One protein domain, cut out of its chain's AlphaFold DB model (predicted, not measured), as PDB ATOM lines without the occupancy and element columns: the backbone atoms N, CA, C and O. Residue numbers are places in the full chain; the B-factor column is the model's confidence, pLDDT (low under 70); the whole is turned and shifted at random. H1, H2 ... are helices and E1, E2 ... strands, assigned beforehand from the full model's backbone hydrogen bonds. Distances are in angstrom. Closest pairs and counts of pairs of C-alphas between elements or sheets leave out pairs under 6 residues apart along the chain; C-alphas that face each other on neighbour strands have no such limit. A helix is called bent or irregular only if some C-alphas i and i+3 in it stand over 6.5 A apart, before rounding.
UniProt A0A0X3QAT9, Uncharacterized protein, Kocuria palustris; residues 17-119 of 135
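Overview. This is residues 17 to 119 of the 135 residues of an uncharacterized protein of Kocuria palustris (UniProt A0A0X3QAT9). A small sheet of three strands forms the middle layer, with H1 and H2 covering one face and the kinked H3 on the other, three layers in all. The short H4 sits beside the strands at the sheet's level and packs on H1 and H2, while a long stretch, residues 73 to 88, joins E2 to H3 away from the middle. The printed part has 103 residues, with four named helices and three named strands in the order H1 H2 E1 E2 H3 E3 H4; the sheet runs E2 E1 E3, antiparallel throughout, and the class is mixed, helices and strands. It is compact, with a radius of gyration of the C-alphas of 12.9 A and spans of 34 by 33 by 20 A.

Along the chain. Look first for the sheet: E1 is residues 57 to 62, 17.0 A long, starting at C-alpha 57 at (30.986, -31.194, -23.399); E2 is residues 67 to 72, 14.4 A, and E3 residues 108 to 112, 13.3 A. Find C-alpha 17 at (46.586, -29.081, -12.720); from there H1 runs to residue 28, 16.7 A. H2 is residues 37 to 49, 18.3 A. H3, residues 89 to 104, spans 21.3 A and has a kink of 32 degrees near residue 96; it is neither bent nor irregular, but only just: C-alphas 95 and 98 are 6.3 A apart. H4, residues 113 to 117, ends at C-alpha 117 at (38.491, -28.387, -16.342).

Arrangement. Start at the inner strand E1, which forms a hairpin with E2; N 58 and O 71 are within hydrogen-bond range at 2.8 A. On its other side is E3, with N 59 and O 111 at 2.8 A. E2, H3 and E3 make a split strand-helix-strand unit, two strands running the same way with E1 between them, and its crossover is right-handed. H3 is on the sheet at a height of 7.9 A, over E3; the closest C-alphas, of Ala 101 and Val 108, are 5.4 A apart. On the opposite face, H2 runs along the strands, at 15 degrees to E1 on the local plane. H1, on the same face as H2, touches it with residues 18 to 22 alone, at a steep tilt of 57 degrees; the closest C-alphas, of Phe 18 and Ala 40, are 4.8 A apart. H4 touches H1, closest at the C-alphas of Arg 21 and Val 116, 5.0 A. Every O i to N i+4 pair is within hydrogen-bond range in H1, H2 and H4, and 9 of 12 in H3.

Size, cuts and confidence. The two C-alphas farthest apart, of Glu 33 and Arg 76, are 35.4 A apart. The printed part has no cut, and the link E2 to H3 is long. Mean pLDDT of the printed part is 77.1; look for values under 70 at residues 51 to 56, 72 to 95 and 119.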
ATOM      1  N   ILE A  17      47.928 -28.980 -13.291       87.94
ATOM      2  CA  ILE A  17      46.586 -29.081 -12.720       87.94
ATOM      3  C   ILE A  17      45.638 -29.951 -13.559       87.94
ATOM      4  O   ILE A  17      44.844 -30.694 -12.987       87.94
ATOM      5  N   PHE A  18      45.732 -29.915 -14.892       90.81
ATOM      6  CA  PHE A  18      44.901 -30.751 -15.760       90.81
ATOM      7  C   PHE A  18      45.322 -32.216 -15.699       90.81
ATOM      8  O   PHE A  18      44.455 -33.080 -15.738       90.81
ATOM      9  N   LEU A  19      46.620 -32.505 -15.537       92.12
ATOM     10  CA  LEU A  19      47.114 -33.877 -15.372       92.12
ATOM     11  C   LEU A  19      46.551 -34.521 -14.104       92.12
ATOM     12  O   LEU A  19      45.932 -35.575 -14.186       92.12
ATOM     13  N   ILE A  20      46.655 -33.837 -12.961       92.19
ATOM     14  CA  ILE A  20      46.121 -34.328 -11.677       92.19
ATOM     15  C   ILE A  20      44.610 -34.581 -11.770       92.19
ATOM     16  O   ILE A  20      44.083 -35.557 -11.238       92.19
ATOM     17  N   ARG A  21      43.874 -33.692 -12.443       92.31
ATOM     18  CA  ARG A  21      42.421 -33.834 -12.586       92.31
ATOM     19  C   ARG A  21      42.036 -34.929 -13.577       92.31
ATOM     20  O   ARG A  21      41.061 -35.629 -13.329       92.31
ATOM     21  N   ALA A  22      42.802 -35.104 -14.651       91.94
ATOM     22  CA  ALA A  22      42.625 -36.204 -15.590       91.94
ATOM     23  C   ALA A  22      42.873 -37.556 -14.909       91.94
ATOM     24  O   ALA A  22      42.054 -38.454 -15.059       91.94
ATOM     25  N   GLU A  23      43.928 -37.677 -14.095       93.56
ATOM     26  CA  GLU A  23      44.203 -38.874 -13.284       93.56
ATOM     27  C   GLU A  23      43.019 -39.222 -12.374       93.56
ATOM     28  O   GLU A  23      42.532 -40.351 -12.388       93.56
ATOM     29  N   ASN A  24      42.497 -38.238 -11.635       92.56
ATOM     30  CA  ASN A  24      41.344 -38.450 -10.761       92.56
ATOM     31  C   ASN A  24      40.084 -38.845 -11.544       92.56
ATOM     32  O   ASN A  24      39.379 -39.767 -11.141       92.56
ATOM     33  N   ALA A  25      39.810 -38.191 -12.676       90.12
ATOM     34  CA  ALA A  25      38.652 -38.509 -13.507       90.12
ATOM     35  C   ALA A  25      38.739 -39.926 -14.103       90.12
ATOM     36  O   ALA A  25      37.733 -40.631 -14.156       90.12
ATOM     37  N   LEU A  26      39.935 -40.365 -14.510       91.25
ATOM     38  CA  LEU A  26      40.181 -41.726 -14.990       91.25
ATOM     39  C   LEU A  26      40.030 -42.757 -13.872       91.25
ATOM     40  O   LEU A  26      39.404 -43.795 -14.082       91.25
ATOM     41  N   LEU A  27      40.533 -42.460 -12.673       91.44
ATOM     42  CA  LEU A  27      40.366 -43.318 -11.503       91.44
ATOM     43  C   LEU A  27      38.883 -43.484 -11.131       91.44
ATOM     44  O   LEU A  27      38.423 -44.610 -10.949       91.44
ATOM     45  N   GLU A  28      38.121 -42.388 -11.075       88.94
ATOM     46  CA  GLU A  28      36.670 -42.402 -10.827       88.94
ATOM     47  C   GLU A  28      35.901 -43.175 -11.909       88.94
ATOM     48  O   GLU A  28      34.899 -43.831 -11.621       88.94
ATOM     49  N   ALA A  29      36.390 -43.129 -13.149       85.44
ATOM     50  CA  ALA A  29      35.854 -43.870 -14.283       85.44
ATOM     51  C   ALA A  29      36.252 -45.362 -14.313       85.44
ATOM     52  O   ALA A  29      35.790 -46.095 -15.188       85.44
ATOM     53  N   GLY A  30      37.091 -45.825 -13.378       88.69
ATOM     54  CA  GLY A  30      37.582 -47.206 -13.326       88.69
ATOM     55  C   GLY A  30      38.706 -47.522 -14.321       88.69
ATOM     56  O   GLY A  30      38.963 -48.692 -14.590       88.69
ATOM     57  N   LEU A  31      39.374 -46.502 -14.866       89.94
ATOM     58  CA  LEU A  31      40.474 -46.602 -15.833       89.94
ATOM     59  C   LEU A  31      41.823 -46.235 -15.186       89.94
ATOM     60  O   LEU A  31      42.551 -45.383 -15.685       89.94
ATOM     61  N   SER A  32      42.171 -46.857 -14.057       89.12
ATOM     62  CA  SER A  32      43.352 -46.481 -13.253       89.12
ATOM     63  C   SER A  32      44.708 -46.646 -13.951       89.12
ATOM     64  O   SER A  32      45.696 -46.090 -13.482       89.12
ATOM     65  N   GLU A  33      44.776 -47.431 -15.028       91.12
ATOM     66  CA  GLU A  33      46.005 -47.684 -15.800       91.12
ATOM     67  C   GLU A  33      46.120 -46.819 -17.070       91.12
ATOM     68  O   GLU A  33      47.130 -46.889 -17.769       91.12
ATOM     69  N   ALA A  34      45.102 -46.013 -17.381       92.62
ATOM     70  CA  ALA A  34      45.077 -45.171 -18.573       92.62
ATOM     71  C   ALA A  34      46.080 -44.005 -18.478       92.62
ATOM     72  O   ALA A  34      46.243 -43.407 -17.413       92.62
ATOM     73  N   ASP A  35      46.712 -43.631 -19.599       93.44
ATOM     74  CA  ASP A  35      47.553 -42.427 -19.657       93.44
ATOM     75  C   ASP A  35      46.677 -41.166 -19.491       93.44
ATOM     76  O   ASP A  35      45.785 -40.931 -20.312       93.44
ATOM     77  N   PRO A  36      46.905 -40.319 -18.468       92.88
ATOM     78  CA  PRO A  36      46.122 -39.103 -18.258       92.88
ATOM     79  C   PRO A  36      46.452 -37.979 -19.247       92.88
ATOM     80  O   PRO A  36      45.674 -37.028 -19.369       92.88
ATOM     81  N   ARG A  37      47.593 -38.037 -19.950       93.38
ATOM     82  CA  ARG A  37      48.080 -36.924 -20.785       93.38
ATOM     83  C   ARG A  37      47.123 -36.528 -21.910       93.38
ATOM     84  O   ARG A  37      46.894 -35.325 -22.043       93.38
ATOM     85  N   PRO A  38      46.541 -37.452 -22.701       93.75
ATOM     86  CA  PRO A  38      45.630 -37.074 -23.780       93.75
ATOM     87  C   PRO A  38      44.374 -36.366 -23.260       93.75
ATOM     88  O   PRO A  38      43.948 -35.361 -23.827       93.75
ATOM     89  N   LEU A  39      43.816 -36.846 -22.143       91.94
ATOM     90  CA  LEU A  39      42.651 -36.238 -21.501       91.94
ATOM     91  C   LEU A  39      42.976 -34.849 -20.927       91.94
ATOM     92  O   LEU A  39      42.187 -33.915 -21.071       91.94
ATOM     93  N   ALA A  40      44.149 -34.698 -20.312       92.19
ATOM     94  CA  ALA A  40      44.605 -33.427 -19.767       92.19
ATOM     95  C   ALA A  40      44.891 -32.385 -20.862       92.19
ATOM     96  O   ALA A  40      44.522 -31.222 -20.705       92.19
ATOM     97  N   GLN A  41      45.503 -32.800 -21.978       92.25
ATOM     98  CA  GLN A  41      45.721 -31.936 -23.141       92.25
ATOM     99  C   GLN A  41      44.389 -31.472 -23.728       92.25
ATOM    100  O   GLN A  41      44.188 -30.275 -23.906       92.25
ATOM    101  N   TRP A  42      43.450 -32.398 -23.945       90.69
ATOM    102  CA  TRP A  42      42.116 -32.055 -24.433       90.69
ATOM    103  C   TRP A  42      41.420 -31.031 -23.527       90.69
ATOM    104  O   TRP A  42      40.866 -30.054 -24.023       90.69
ATOM    105  N   ALA A  43      41.474 -31.211 -22.205       88.88
ATOM    106  CA  ALA A  43      40.862 -30.272 -21.266       88.88
ATOM    107  C   ALA A  43      41.516 -28.881 -21.319       88.88
ATOM    108  O   ALA A  43      40.814 -27.869 -21.300       88.88
ATOM    109  N   ALA A  44      42.847 -28.820 -21.434       87.50
ATOM    110  CA  ALA A  44      43.568 -27.562 -21.602       87.50
ATOM    111  C   ALA A  44      43.155 -26.837 -22.895       87.50
ATOM    112  O   ALA A  44      42.891 -25.632 -22.867       87.50
ATOM    113  N   ASP A  45      43.026 -27.577 -24.000       86.81
ATOM    114  CA  ASP A  45      42.583 -27.040 -25.291       86.81
ATOM    115  C   ASP A  45      41.134 -26.536 -25.219       86.81
ATOM    116  O   ASP A  45      40.822 -25.460 -25.733       86.81
ATOM    117  N   GLN A  46      40.256 -27.262 -24.519       82.75
ATOM    118  CA  GLN A  46      38.858 -26.870 -24.332       82.75
ATOM    119  C   GLN A  46      38.707 -25.580 -23.532       82.75
ATOM    120  O   GLN A  46      37.948 -24.700 -23.930       82.75
ATOM    121  N   VAL A  47      39.450 -25.418 -22.435       80.81
ATOM    122  CA  VAL A  47      39.426 -24.169 -21.656       80.81
ATOM    123  C   VAL A  47      39.958 -22.996 -22.482       80.81
ATOM    124  O   VAL A  47      39.419 -21.890 -22.399       80.81
ATOM    125  N   ALA A  48      40.989 -23.225 -23.303       79.88
ATOM    126  CA  ALA A  48      41.558 -22.191 -24.162       79.88
ATOM    127  C   ALA A  48      40.586 -21.734 -25.265       79.88
ATOM    128  O   ALA A  48      40.526 -20.543 -25.575       79.88
ATOM    129  N   GLN A  49      39.830 -22.663 -25.852       78.44
ATOM    130  CA  GLN A  49      38.935 -22.390 -26.981       78.44
ATOM    131  C   GLN A  49      37.524 -21.968 -26.539       78.44
ATOM    132  O   GLN A  49      36.904 -21.116 -27.177       78.44
ATOM    133  N   HIS A  50      37.025 -22.521 -25.429       74.56
ATOM    134  CA  HIS A  50      35.629 -22.415 -24.999       74.56
ATOM    135  C   HIS A  50      35.485 -22.188 -23.481       74.56
ATOM    136  O   HIS A  50      34.841 -22.983 -22.789       74.56
ATOM    137  N   PRO A  51      35.977 -21.062 -22.927       65.88
ATOM    138  CA  PRO A  51      36.009 -20.816 -21.478       65.88
ATOM    139  C   PRO A  51      34.628 -20.700 -20.797       65.88
ATOM    140  O   PRO A  51      34.563 -20.477 -19.593       65.88
ATOM    141  N   ARG A  52      33.515 -20.775 -21.543       63.91
ATOM    142  CA  ARG A  52      32.139 -20.664 -21.017       63.91
ATOM    143  C   ARG A  52      31.286 -21.923 -21.204       63.91
ATOM    144  O   ARG A  52      30.258 -22.027 -20.540       63.91
ATOM    145  N   ASP A  53      31.710 -22.862 -22.053       64.00
ATOM    146  CA  ASP A  53      30.906 -24.028 -22.460       64.00
ATOM    147  C   ASP A  53      31.440 -25.358 -21.895       64.00
ATOM    148  O   ASP A  53      30.959 -26.441 -22.234       64.00
ATOM    149  N   GLU A  54      32.376 -25.293 -20.946       62.69
ATOM    150  CA  GLU A  54      33.040 -26.445 -20.315       62.69
ATOM    151  C   GLU A  54      32.109 -27.385 -19.528       62.69
ATOM    152  O   GLU A  54      32.544 -28.414 -19.014       62.69
ATOM    153  N   ARG A  55      30.816 -27.077 -19.415       65.56
ATOM    154  CA  ARG A  55      29.829 -27.940 -18.745       65.56
ATOM    155  C   ARG A  55      28.992 -28.772 -19.705       65.56
ATOM    156  O   ARG A  55      28.382 -29.745 -19.269       65.56
ATOM    157  N   ALA A  56      28.952 -28.392 -20.981       66.69
ATOM    158  CA  ALA A  56      28.111 -29.033 -21.984       66.69
ATOM    159  C   ALA A  56      28.839 -30.132 -22.771       66.69
ATOM    160  O   ALA A  56      28.187 -30.848 -23.529       66.69
ATOM    161  N   VAL A  57      30.154 -30.287 -22.600       77.44
ATOM    162  CA  VAL A  57      30.986 -31.194 -23.399       77.44
ATOM    163  C   VAL A  57      31.523 -32.349 -22.537       77.44
ATOM    164  O   VAL A  57      31.596 -32.296 -21.309       77.44
ATOM    165  N   GLY A  58      31.870 -33.455 -23.176       84.69
ATOM    166  CA  GLY A  58      32.612 -34.559 -22.581       84.69
ATOM    167  C   GLY A  58      33.343 -35.345 -23.657       84.69
ATOM    168  O   GLY A  58      33.229 -35.034 -24.840       84.69
ATOM    169  N   VAL A  59      34.044 -36.397 -23.272       88.06
ATOM    170  CA  VAL A  59      34.774 -37.277 -24.185       88.06
ATOM    171  C   VAL A  59      34.586 -38.735 -23.822       88.06
ATOM    172  O   VAL A  59      34.378 -39.084 -22.660       88.06
ATOM    173  N   LEU A  60      34.690 -39.594 -24.831       89.06
ATOM    174  CA  LEU A  60      34.900 -41.021 -24.623       89.06
ATOM    175  C   LEU A  60      36.396 -41.306 -24.516       89.06
ATOM    176  O   LEU A  60      37.163 -40.905 -25.394       89.06
ATOM    177  N   VAL A  61      36.790 -42.006 -23.457       89.62
ATOM    178  CA  VAL A  61      38.177 -42.370 -23.167       89.62
ATOM    179  C   VAL A  61      38.299 -43.885 -23.063       89.62
ATOM    180  O   VAL A  61      37.497 -44.533 -22.392       89.62
ATOM    181  N   CYS A  62      39.290 -44.449 -23.742       90.00
ATOM    182  CA  CYS A  62      39.619 -45.871 -23.701       90.00
ATOM    183  C   CYS A  62      40.477 -46.242 -22.483       90.00
ATOM    184  O   CYS A  62      41.126 -45.395 -21.875       90.00
ATOM    185  N   ALA A  63      40.559 -47.542 -22.192       88.75
ATOM    186  CA  ALA A  63      41.432 -48.107 -21.157       88.75
ATOM    187  C   ALA A  63      42.931 -47.789 -21.318       88.75
ATOM    188  O   ALA A  63      43.669 -47.848 -20.344       88.75
ATOM    189  N   ASP A  64      43.374 -47.454 -22.530       87.94
ATOM    190  CA  ASP A  64      44.744 -47.021 -22.832       87.94
ATOM    191  C   ASP A  64      44.958 -45.504 -22.635       87.94
ATOM    192  O   ASP A  64      46.075 -45.016 -22.790       87.94
ATOM    193  N   GLY A  65      43.911 -44.749 -22.283       87.44
ATOM    194  CA  GLY A  65      43.937 -43.288 -22.147       87.44
ATOM    195  C   GLY A  65      43.647 -42.524 -23.437       87.44
ATOM    196  O   GLY A  65      43.605 -41.292 -23.422       87.44
ATOM    197  N   ALA A  66      43.399 -43.211 -24.557       89.62
ATOM    198  CA  ALA A  66      43.072 -42.546 -25.812       89.62
ATOM    199  C   ALA A  66      41.696 -41.862 -25.744       89.62
ATOM    200  O   ALA A  66      40.683 -42.494 -25.435       89.62
ATOM    201  N   VAL A  67      41.656 -40.576 -26.100       88.56
ATOM    202  CA  VAL A  67      40.420 -39.810 -26.312       88.56
ATOM    203  C   VAL A  67      39.890 -40.130 -27.711       88.56
ATOM    204  O   VAL A  67      40.542 -39.822 -28.706       88.56
ATOM    205  N   LEU A  68      38.720 -40.764 -27.794       83.88
ATOM    206  CA  LEU A  68      38.145 -41.222 -29.063       83.88
ATOM    207  C   LEU A  68      37.362 -40.133 -29.788       83.88
ATOM    208  O   LEU A  68      37.529 -39.930 -30.986       83.88
ATOM    209  N   THR A  69      36.446 -39.485 -29.071       81.38
ATOM    210  CA  THR A  69      35.562 -38.471 -29.639       81.38
ATOM    211  C   THR A  69      35.013 -37.552 -28.561       81.38
ATOM    212  O   THR A  69      34.924 -37.934 -27.388       81.38
ATOM    213  N   GLN A  70      34.616 -36.355 -28.983       80.75
ATOM    214  CA  GLN A  70      33.877 -35.411 -28.164       80.75
ATOM    215  C   GLN A  70      32.383 -35.743 -28.186       80.75
ATOM    216  O   GLN A  70      31.822 -36.279 -29.138       80.75
ATOM    217  N   THR A  71      31.727 -35.424 -27.088       73.81
ATOM    218  CA  THR A  71      30.299 -35.628 -26.861       73.81
ATOM    219  C   THR A  71      29.738 -34.310 -26.359       73.81
ATOM    220  O   THR A  71      30.414 -33.608 -25.606       73.81
ATOM    221  N   SER A  72      28.526 -33.955 -26.772       69.44
ATOM    222  CA  SER A  72      27.860 -32.759 -26.261       69.44
ATOM    223  C   SER A  72      26.507 -33.117 -25.663       69.44
ATOM    224  O   SER A  72      25.809 -34.016 -26.131       69.44
ATOM    225  N   SER A  73      26.165 -32.395 -24.605       58.50
ATOM    226  CA  SER A  73      24.924 -32.534 -23.841       58.50
ATOM    227  C   SER A  73      23.837 -31.598 -24.365       58.50
ATOM    228  O   SER A  73      22.724 -31.571 -23.835       58.50
ATOM    229  N   ASP A  74      24.161 -30.764 -25.357       54.69
ATOM    230  CA  ASP A  74      23.263 -29.712 -25.788       54.69
ATOM    231  C   ASP A  74      22.124 -30.301 -26.626       54.69
ATOM    232  O   ASP A  74      22.320 -30.834 -27.719       54.69
ATOM    233  N   ARG A  75      20.893 -30.167 -26.118       48.91
ATOM    234  CA  ARG A  75      19.654 -30.617 -26.780       48.91
ATOM    235  C   ARG A  75      19.409 -29.933 -28.133       48.91
ATOM    236  O   ARG A  75      18.436 -30.279 -28.801       48.91
ATOM    237  N   ARG A  76      20.216 -28.934 -28.515       45.62
ATOM    238  CA  ARG A  76      19.984 -28.083 -29.692       45.62
ATOM    239  C   ARG A  76      20.960 -28.253 -30.854       45.62
ATOM    240  O   ARG A  76      20.649 -27.740 -31.927       45.62
ATOM    241  N   SER A  77      22.084 -28.953 -30.713       43.62
ATOM    242  CA  SER A  77      23.073 -29.005 -31.800       43.62
ATOM    243  C   SER A  77      22.866 -30.219 -32.706       43.62
ATOM    244  O   SER A  77      23.352 -31.313 -32.445       43.62
ATOM    245  N   GLY A  78      22.118 -30.012 -33.789       41.56
ATOM    246  CA  GLY A  78      21.955 -30.963 -34.890       41.56
ATOM    247  C   GLY A  78      22.966 -30.779 -36.027       41.56
ATOM    248  O   GLY A  78      22.613 -31.055 -37.168       41.56
ATOM    249  N   THR A  79      24.176 -30.263 -35.772       37.84
ATOM    250  CA  THR A  79      25.045 -29.777 -36.868       37.84
ATOM    251  C   THR A  79      26.531 -30.102 -36.783       37.84
ATOM    252  O   THR A  79      27.243 -29.750 -37.719       37.84
ATOM    253  N   ASP A  80      27.016 -30.798 -35.756       39.25
ATOM    254  CA  ASP A  80      28.413 -31.247 -35.748       39.25
ATOM    255  C   ASP A  80      28.497 -32.760 -36.017       39.25
ATOM    256  O   ASP A  80      28.006 -33.546 -35.201       39.25
ATOM    257  N   PRO A  81      29.083 -33.202 -37.147       37.75
ATOM    258  CA  PRO A  81      29.196 -34.620 -37.477       37.75
ATOM    259  C   PRO A  81      30.120 -35.398 -36.527       37.75
ATOM    260  O   PRO A  81      30.100 -36.629 -36.557       37.75
ATOM    261  N   PHE A  82      30.914 -34.716 -35.693       40.47
ATOM    262  CA  PHE A  82      31.804 -35.350 -34.715       40.47
ATOM    263  C   PHE A  82      31.215 -35.414 -33.301       40.47
ATOM    264  O   PHE A  82      31.770 -36.100 -32.443       40.47
ATOM    265  N   LEU A  83      30.084 -34.747 -33.049       49.50
ATOM    266  CA  LEU A  83      29.424 -34.761 -31.748       49.50
ATOM    267  C   LEU A  83      28.309 -35.802 -31.748       49.50
ATOM    268  O   LEU A  83      27.316 -35.677 -32.460       49.50
ATOM    269  N   VAL A  84      28.443 -36.825 -30.905       55.94
ATOM    270  CA  VAL A  84      27.355 -37.780 -30.665       55.94
ATOM    271  C   VAL A  84      26.314 -37.097 -29.767       55.94
ATOM    272  O   VAL A  84      26.655 -36.753 -28.630       55.94
ATOM    273  N   PRO A  85      25.066 -36.874 -30.229       53.22
ATOM    274  CA  PRO A  85      24.028 -36.278 -29.401       53.22
ATOM    275  C   PRO A  85      23.536 -37.311 -28.388       53.22
ATOM    276  O   PRO A  85      22.926 -38.322 -28.744       53.22
ATOM    277  N   ILE A  86      23.795 -37.059 -27.108       54.22
ATOM    278  CA  ILE A  86      23.343 -37.922 -26.019       54.22
ATOM    279  C   ILE A  86      22.127 -37.240 -25.381       54.22
ATOM    280  O   ILE A  86      22.257 -36.312 -24.585       54.22
ATOM    281  N   GLY A  87      20.920 -37.675 -25.762       52.56
ATOM    282  CA  GLY A  87      19.696 -37.346 -25.019       52.56
ATOM    283  C   GLY A  87      19.766 -37.856 -23.572       52.56
ATOM    284  O   GLY A  87      20.661 -38.627 -23.260       52.56
ATOM    285  N   ASP A  88      18.847 -37.404 -22.702       53.28
ATOM    286  CA  ASP A  88      18.790 -37.665 -21.240       53.28
ATOM    287  C   ASP A  88      20.020 -38.413 -20.669       53.28
ATOM    288  O   ASP A  88      20.046 -39.643 -20.544       53.28
ATOM    289  N   GLU A  89      21.090 -37.638 -20.440       53.91
ATOM    290  CA  GLU A  89      22.491 -38.085 -20.509       53.91
ATOM    291  C   GLU A  89      22.823 -39.335 -19.693       53.91
ATOM    292  O   GLU A  89      23.669 -40.133 -20.091       53.91
ATOM    293  N   GLN A  90      22.198 -39.512 -18.530       52.25
ATOM    294  CA  GLN A  90      22.529 -40.632 -17.653       52.25
ATOM    295  C   GLN A  90      21.948 -41.961 -18.134       52.25
ATOM    296  O   GLN A  90      22.563 -43.004 -17.910       52.25
ATOM    297  N   LEU A  91      20.786 -41.944 -18.791       50.19
ATOM    298  CA  LEU A  91      20.172 -43.159 -19.313       50.19
ATOM    299  C   LEU A  91      20.857 -43.582 -20.616       50.19
ATOM    300  O   LEU A  91      21.253 -44.737 -20.740       50.19
ATOM    301  N   SER A  92      21.075 -42.655 -21.552       62.97
ATOM    302  CA  SER A  92      21.662 -42.976 -22.860       62.97
ATOM    303  C   SER A  92      23.118 -43.452 -22.771       62.97
ATOM    304  O   SER A  92      23.476 -44.417 -23.446       62.97
ATOM    305  N   LEU A  93      23.944 -42.874 -21.889       68.19
ATOM    306  CA  LEU A  93      25.327 -43.333 -21.682       68.19
ATOM    307  C   LEU A  93      25.407 -44.723 -21.050       68.19
ATOM    308  O   LEU A  93      26.249 -45.527 -21.446       68.19
ATOM    309  N   ARG A  94      24.514 -45.031 -20.099       67.38
ATOM    310  CA  ARG A  94      24.472 -46.344 -19.439       67.38
ATOM    311  C   ARG A  94      24.220 -47.491 -20.418       67.38
ATOM    312  O   ARG A  94      24.730 -48.583 -20.188       67.38
ATOM    313  N   PHE A  95      23.474 -47.249 -21.497       69.19
ATOM    314  CA  PHE A  95      23.224 -48.252 -22.538       69.19
ATOM    315  C   PHE A  95      24.256 -48.219 -23.673       69.19
ATOM    316  O   PHE A  95      24.597 -49.274 -24.205       69.19
ATOM    317  N   ALA A  96      24.784 -47.043 -24.032       74.31
ATOM    318  CA  ALA A  96      25.734 -46.906 -25.137       74.31
ATOM    319  C   ALA A  96      27.153 -47.384 -24.783       74.31
ATOM    320  O   ALA A  96      27.796 -48.031 -25.607       74.31
ATOM    321  N   LEU A  97      27.642 -47.104 -23.567       80.81
ATOM    322  CA  LEU A  97      29.018 -47.438 -23.175       80.81
ATOM    323  C   LEU A  97      29.330 -48.943 -23.262       80.81
ATOM    324  O   LEU A  97      30.361 -49.275 -23.844       80.81
ATOM    325  N   PRO A  98      28.465 -49.870 -22.791       81.19
ATOM    326  CA  PRO A  98      28.705 -51.302 -22.968       81.19
ATOM    327  C   PRO A  98      28.773 -51.732 -24.439       81.19
ATOM    328  O   PRO A  98      29.618 -52.550 -24.789       81.19
ATOM    329  N   MET A  99      27.924 -51.166 -25.307       79.00
ATOM    330  CA  MET A  99      27.935 -51.482 -26.742       79.00
ATOM    331  C   MET A  99      29.212 -50.984 -27.425       79.00
ATOM    332  O   MET A  99      29.824 -51.724 -28.188       79.00
ATOM    333  N   ILE A 100      29.638 -49.756 -27.121       81.31
ATOM    334  CA  ILE A 100      30.877 -49.171 -27.654       81.31
ATOM    335  C   ILE A 100      32.094 -49.961 -27.161       81.31
ATOM    336  O   ILE A 100      32.983 -50.281 -27.944       81.31
ATOM    337  N   ALA A 101      32.120 -50.323 -25.877       84.00
ATOM    338  CA  ALA A 101      33.186 -51.140 -25.310       84.00
ATOM    339  C   ALA A 101      33.258 -52.530 -25.967       84.00
ATOM    340  O   ALA A 101      34.350 -53.032 -26.234       84.00
ATOM    341  N   GLN A 102      32.103 -53.137 -26.264       84.31
ATOM    342  CA  GLN A 102      32.027 -54.416 -26.965       84.31
ATOM    343  C   GLN A 102      32.543 -54.314 -28.406       84.31
ATOM    344  O   GLN A 102      33.330 -55.164 -28.817       84.31
ATOM    345  N   ASP A 103      32.132 -53.286 -29.153       83.94
ATOM    346  CA  ASP A 103      32.562 -53.064 -30.541       83.94
ATOM    347  C   ASP A 103      34.074 -52.805 -30.639       83.94
ATOM    348  O   ASP A 103      34.764 -53.348 -31.498       83.94
ATOM    349  N   LEU A 104      34.619 -52.045 -29.686       81.62
ATOM    350  CA  LEU A 104      36.048 -51.737 -29.625       81.62
ATOM    351  C   LEU A 104      36.897 -52.846 -28.991       81.62
ATOM    352  O   LEU A 104      38.125 -52.766 -29.053       81.62
ATOM    353  N   GLY A 105      36.275 -53.840 -28.351       85.50
ATOM    354  CA  GLY A 105      36.967 -54.911 -27.630       85.50
ATOM    355  C   GLY A 105      37.791 -54.432 -26.427       85.50
ATOM    356  O   GLY A 105      38.747 -55.101 -26.038       85.50
ATOM    357  N   ARG A 106      37.465 -53.267 -25.852       86.38
ATOM    358  CA  ARG A 106      38.196 -52.655 -24.726       86.38
ATOM    359  C   ARG A 106      37.284 -51.786 -23.870       86.38
ATOM    360  O   ARG A 106      36.263 -51.301 -24.347       86.38
ATOM    361  N   ALA A 107      37.658 -51.579 -22.606       86.50
ATOM    362  CA  ALA A 107      36.886 -50.723 -21.710       86.50
ATOM    363  C   ALA A 107      36.913 -49.263 -22.184       86.50
ATOM    364  O   ALA A 107      37.943 -48.759 -22.642       86.50
ATOM    365  N   VAL A 108      35.761 -48.606 -22.068       86.88
ATOM    366  CA  VAL A 108      35.548 -47.206 -22.435       86.88
ATOM    367  C   VAL A 108      34.758 -46.532 -21.328       86.88
ATOM    368  O   VAL A 108      33.795 -47.101 -20.812       86.88
ATOM    369  N   ALA A 109      35.140 -45.306 -21.000       87.62
ATOM    370  CA  ALA A 109      34.414 -44.449 -20.084       87.62
ATOM    371  C   ALA A 109      34.050 -43.122 -20.742       87.62
ATOM    372  O   ALA A 109      34.703 -42.667 -21.680       87.62
ATOM    373  N   HIS A 110      33.007 -42.486 -20.221       87.44
ATOM    374  CA  HIS A 110      32.683 -41.106 -20.546       87.44
ATOM    375  C   HIS A 110      33.205 -40.191 -19.442       87.44
ATOM    376  O   HIS A 110      32.883 -40.401 -18.274       87.44
ATOM    377  N   VAL A 111      33.987 -39.183 -19.818       86.56
ATOM    378  CA  VAL A 111      34.503 -38.157 -18.907       86.56
ATOM    379  C   VAL A 111      33.977 -36.802 -19.352       86.56
ATOM    380  O   VAL A 111      34.155 -36.396 -20.497       86.56
ATOM    381  N   ARG A 112      33.321 -36.078 -18.450       83.06
ATOM    382  CA  ARG A 112      32.786 -34.740 -18.733       83.06
ATOM    383  C   ARG A 112      33.871 -33.684 -18.583       83.06
ATOM    384  O   ARG A 112      34.713 -33.800 -17.694       83.06
ATOM    385  N   SER A 113      33.820 -32.619 -19.390       83.81
ATOM    386  CA  SER A 113      34.837 -31.558 -19.336       83.81
ATOM    387  C   SER A 113      34.954 -30.951 -17.945       83.81
ATOM    388  O   SER A 113      36.071 -30.820 -17.462       83.81
ATOM    389  N   TYR A 114      33.853 -30.701 -17.226       81.38
ATOM    390  CA  TYR A 114      33.933 -30.138 -15.871       81.38
ATOM    391  C   TYR A 114      34.772 -30.992 -14.901       81.38
ATOM    392  O   TYR A 114      35.446 -30.430 -14.044       81.38
ATOM    393  N   GLN A 115      34.801 -32.328 -15.048       83.69
ATOM    394  CA  GLN A 115      35.575 -33.214 -14.161       83.69
ATOM    395  C   GLN A 115      37.083 -32.956 -14.274       83.69
ATOM    396  O   GLN A 115      37.822 -33.176 -13.316       83.69
ATOM    397  N   VAL A 116      37.534 -32.447 -15.423       86.06
ATOM    398  CA  VAL A 116      38.948 -32.181 -15.715       86.06
ATOM    399  C   VAL A 116      39.252 -30.674 -15.714       86.06
ATOM    400  O   VAL A 116      40.285 -30.253 -15.194       86.06
ATOM    401  N   CYS A 117      38.338 -29.841 -16.222       84.69
ATOM    402  CA  CYS A 117      38.491 -28.387 -16.342       84.69
ATOM    403  C   CYS A 117      38.235 -27.633 -15.034       84.69
ATOM    404  O   CYS A 117      39.006 -26.744 -14.674       84.69
ATOM    405  N   GLU A 118      37.215 -28.023 -14.271       78.19
ATOM    406  CA  GLU A 118      36.918 -27.460 -12.944       78.19
ATOM    407  C   GLU A 118      37.507 -28.355 -11.830       78.19
ATOM    408  O   GLU A 118      37.835 -27.885 -10.737       78.19
ATOM    409  N   GLY A 119      37.748 -29.632 -12.152       60.88
ATOM    410  CA  GLY A 119      38.016 -30.712 -11.208       60.88
ATOM    411  C   GLY A 119      36.725 -31.466 -10.902       60.88
ATOM    412  O   GLY A 119      35.632 -30.934 -11.100       60.88
TER     413      GLY A 119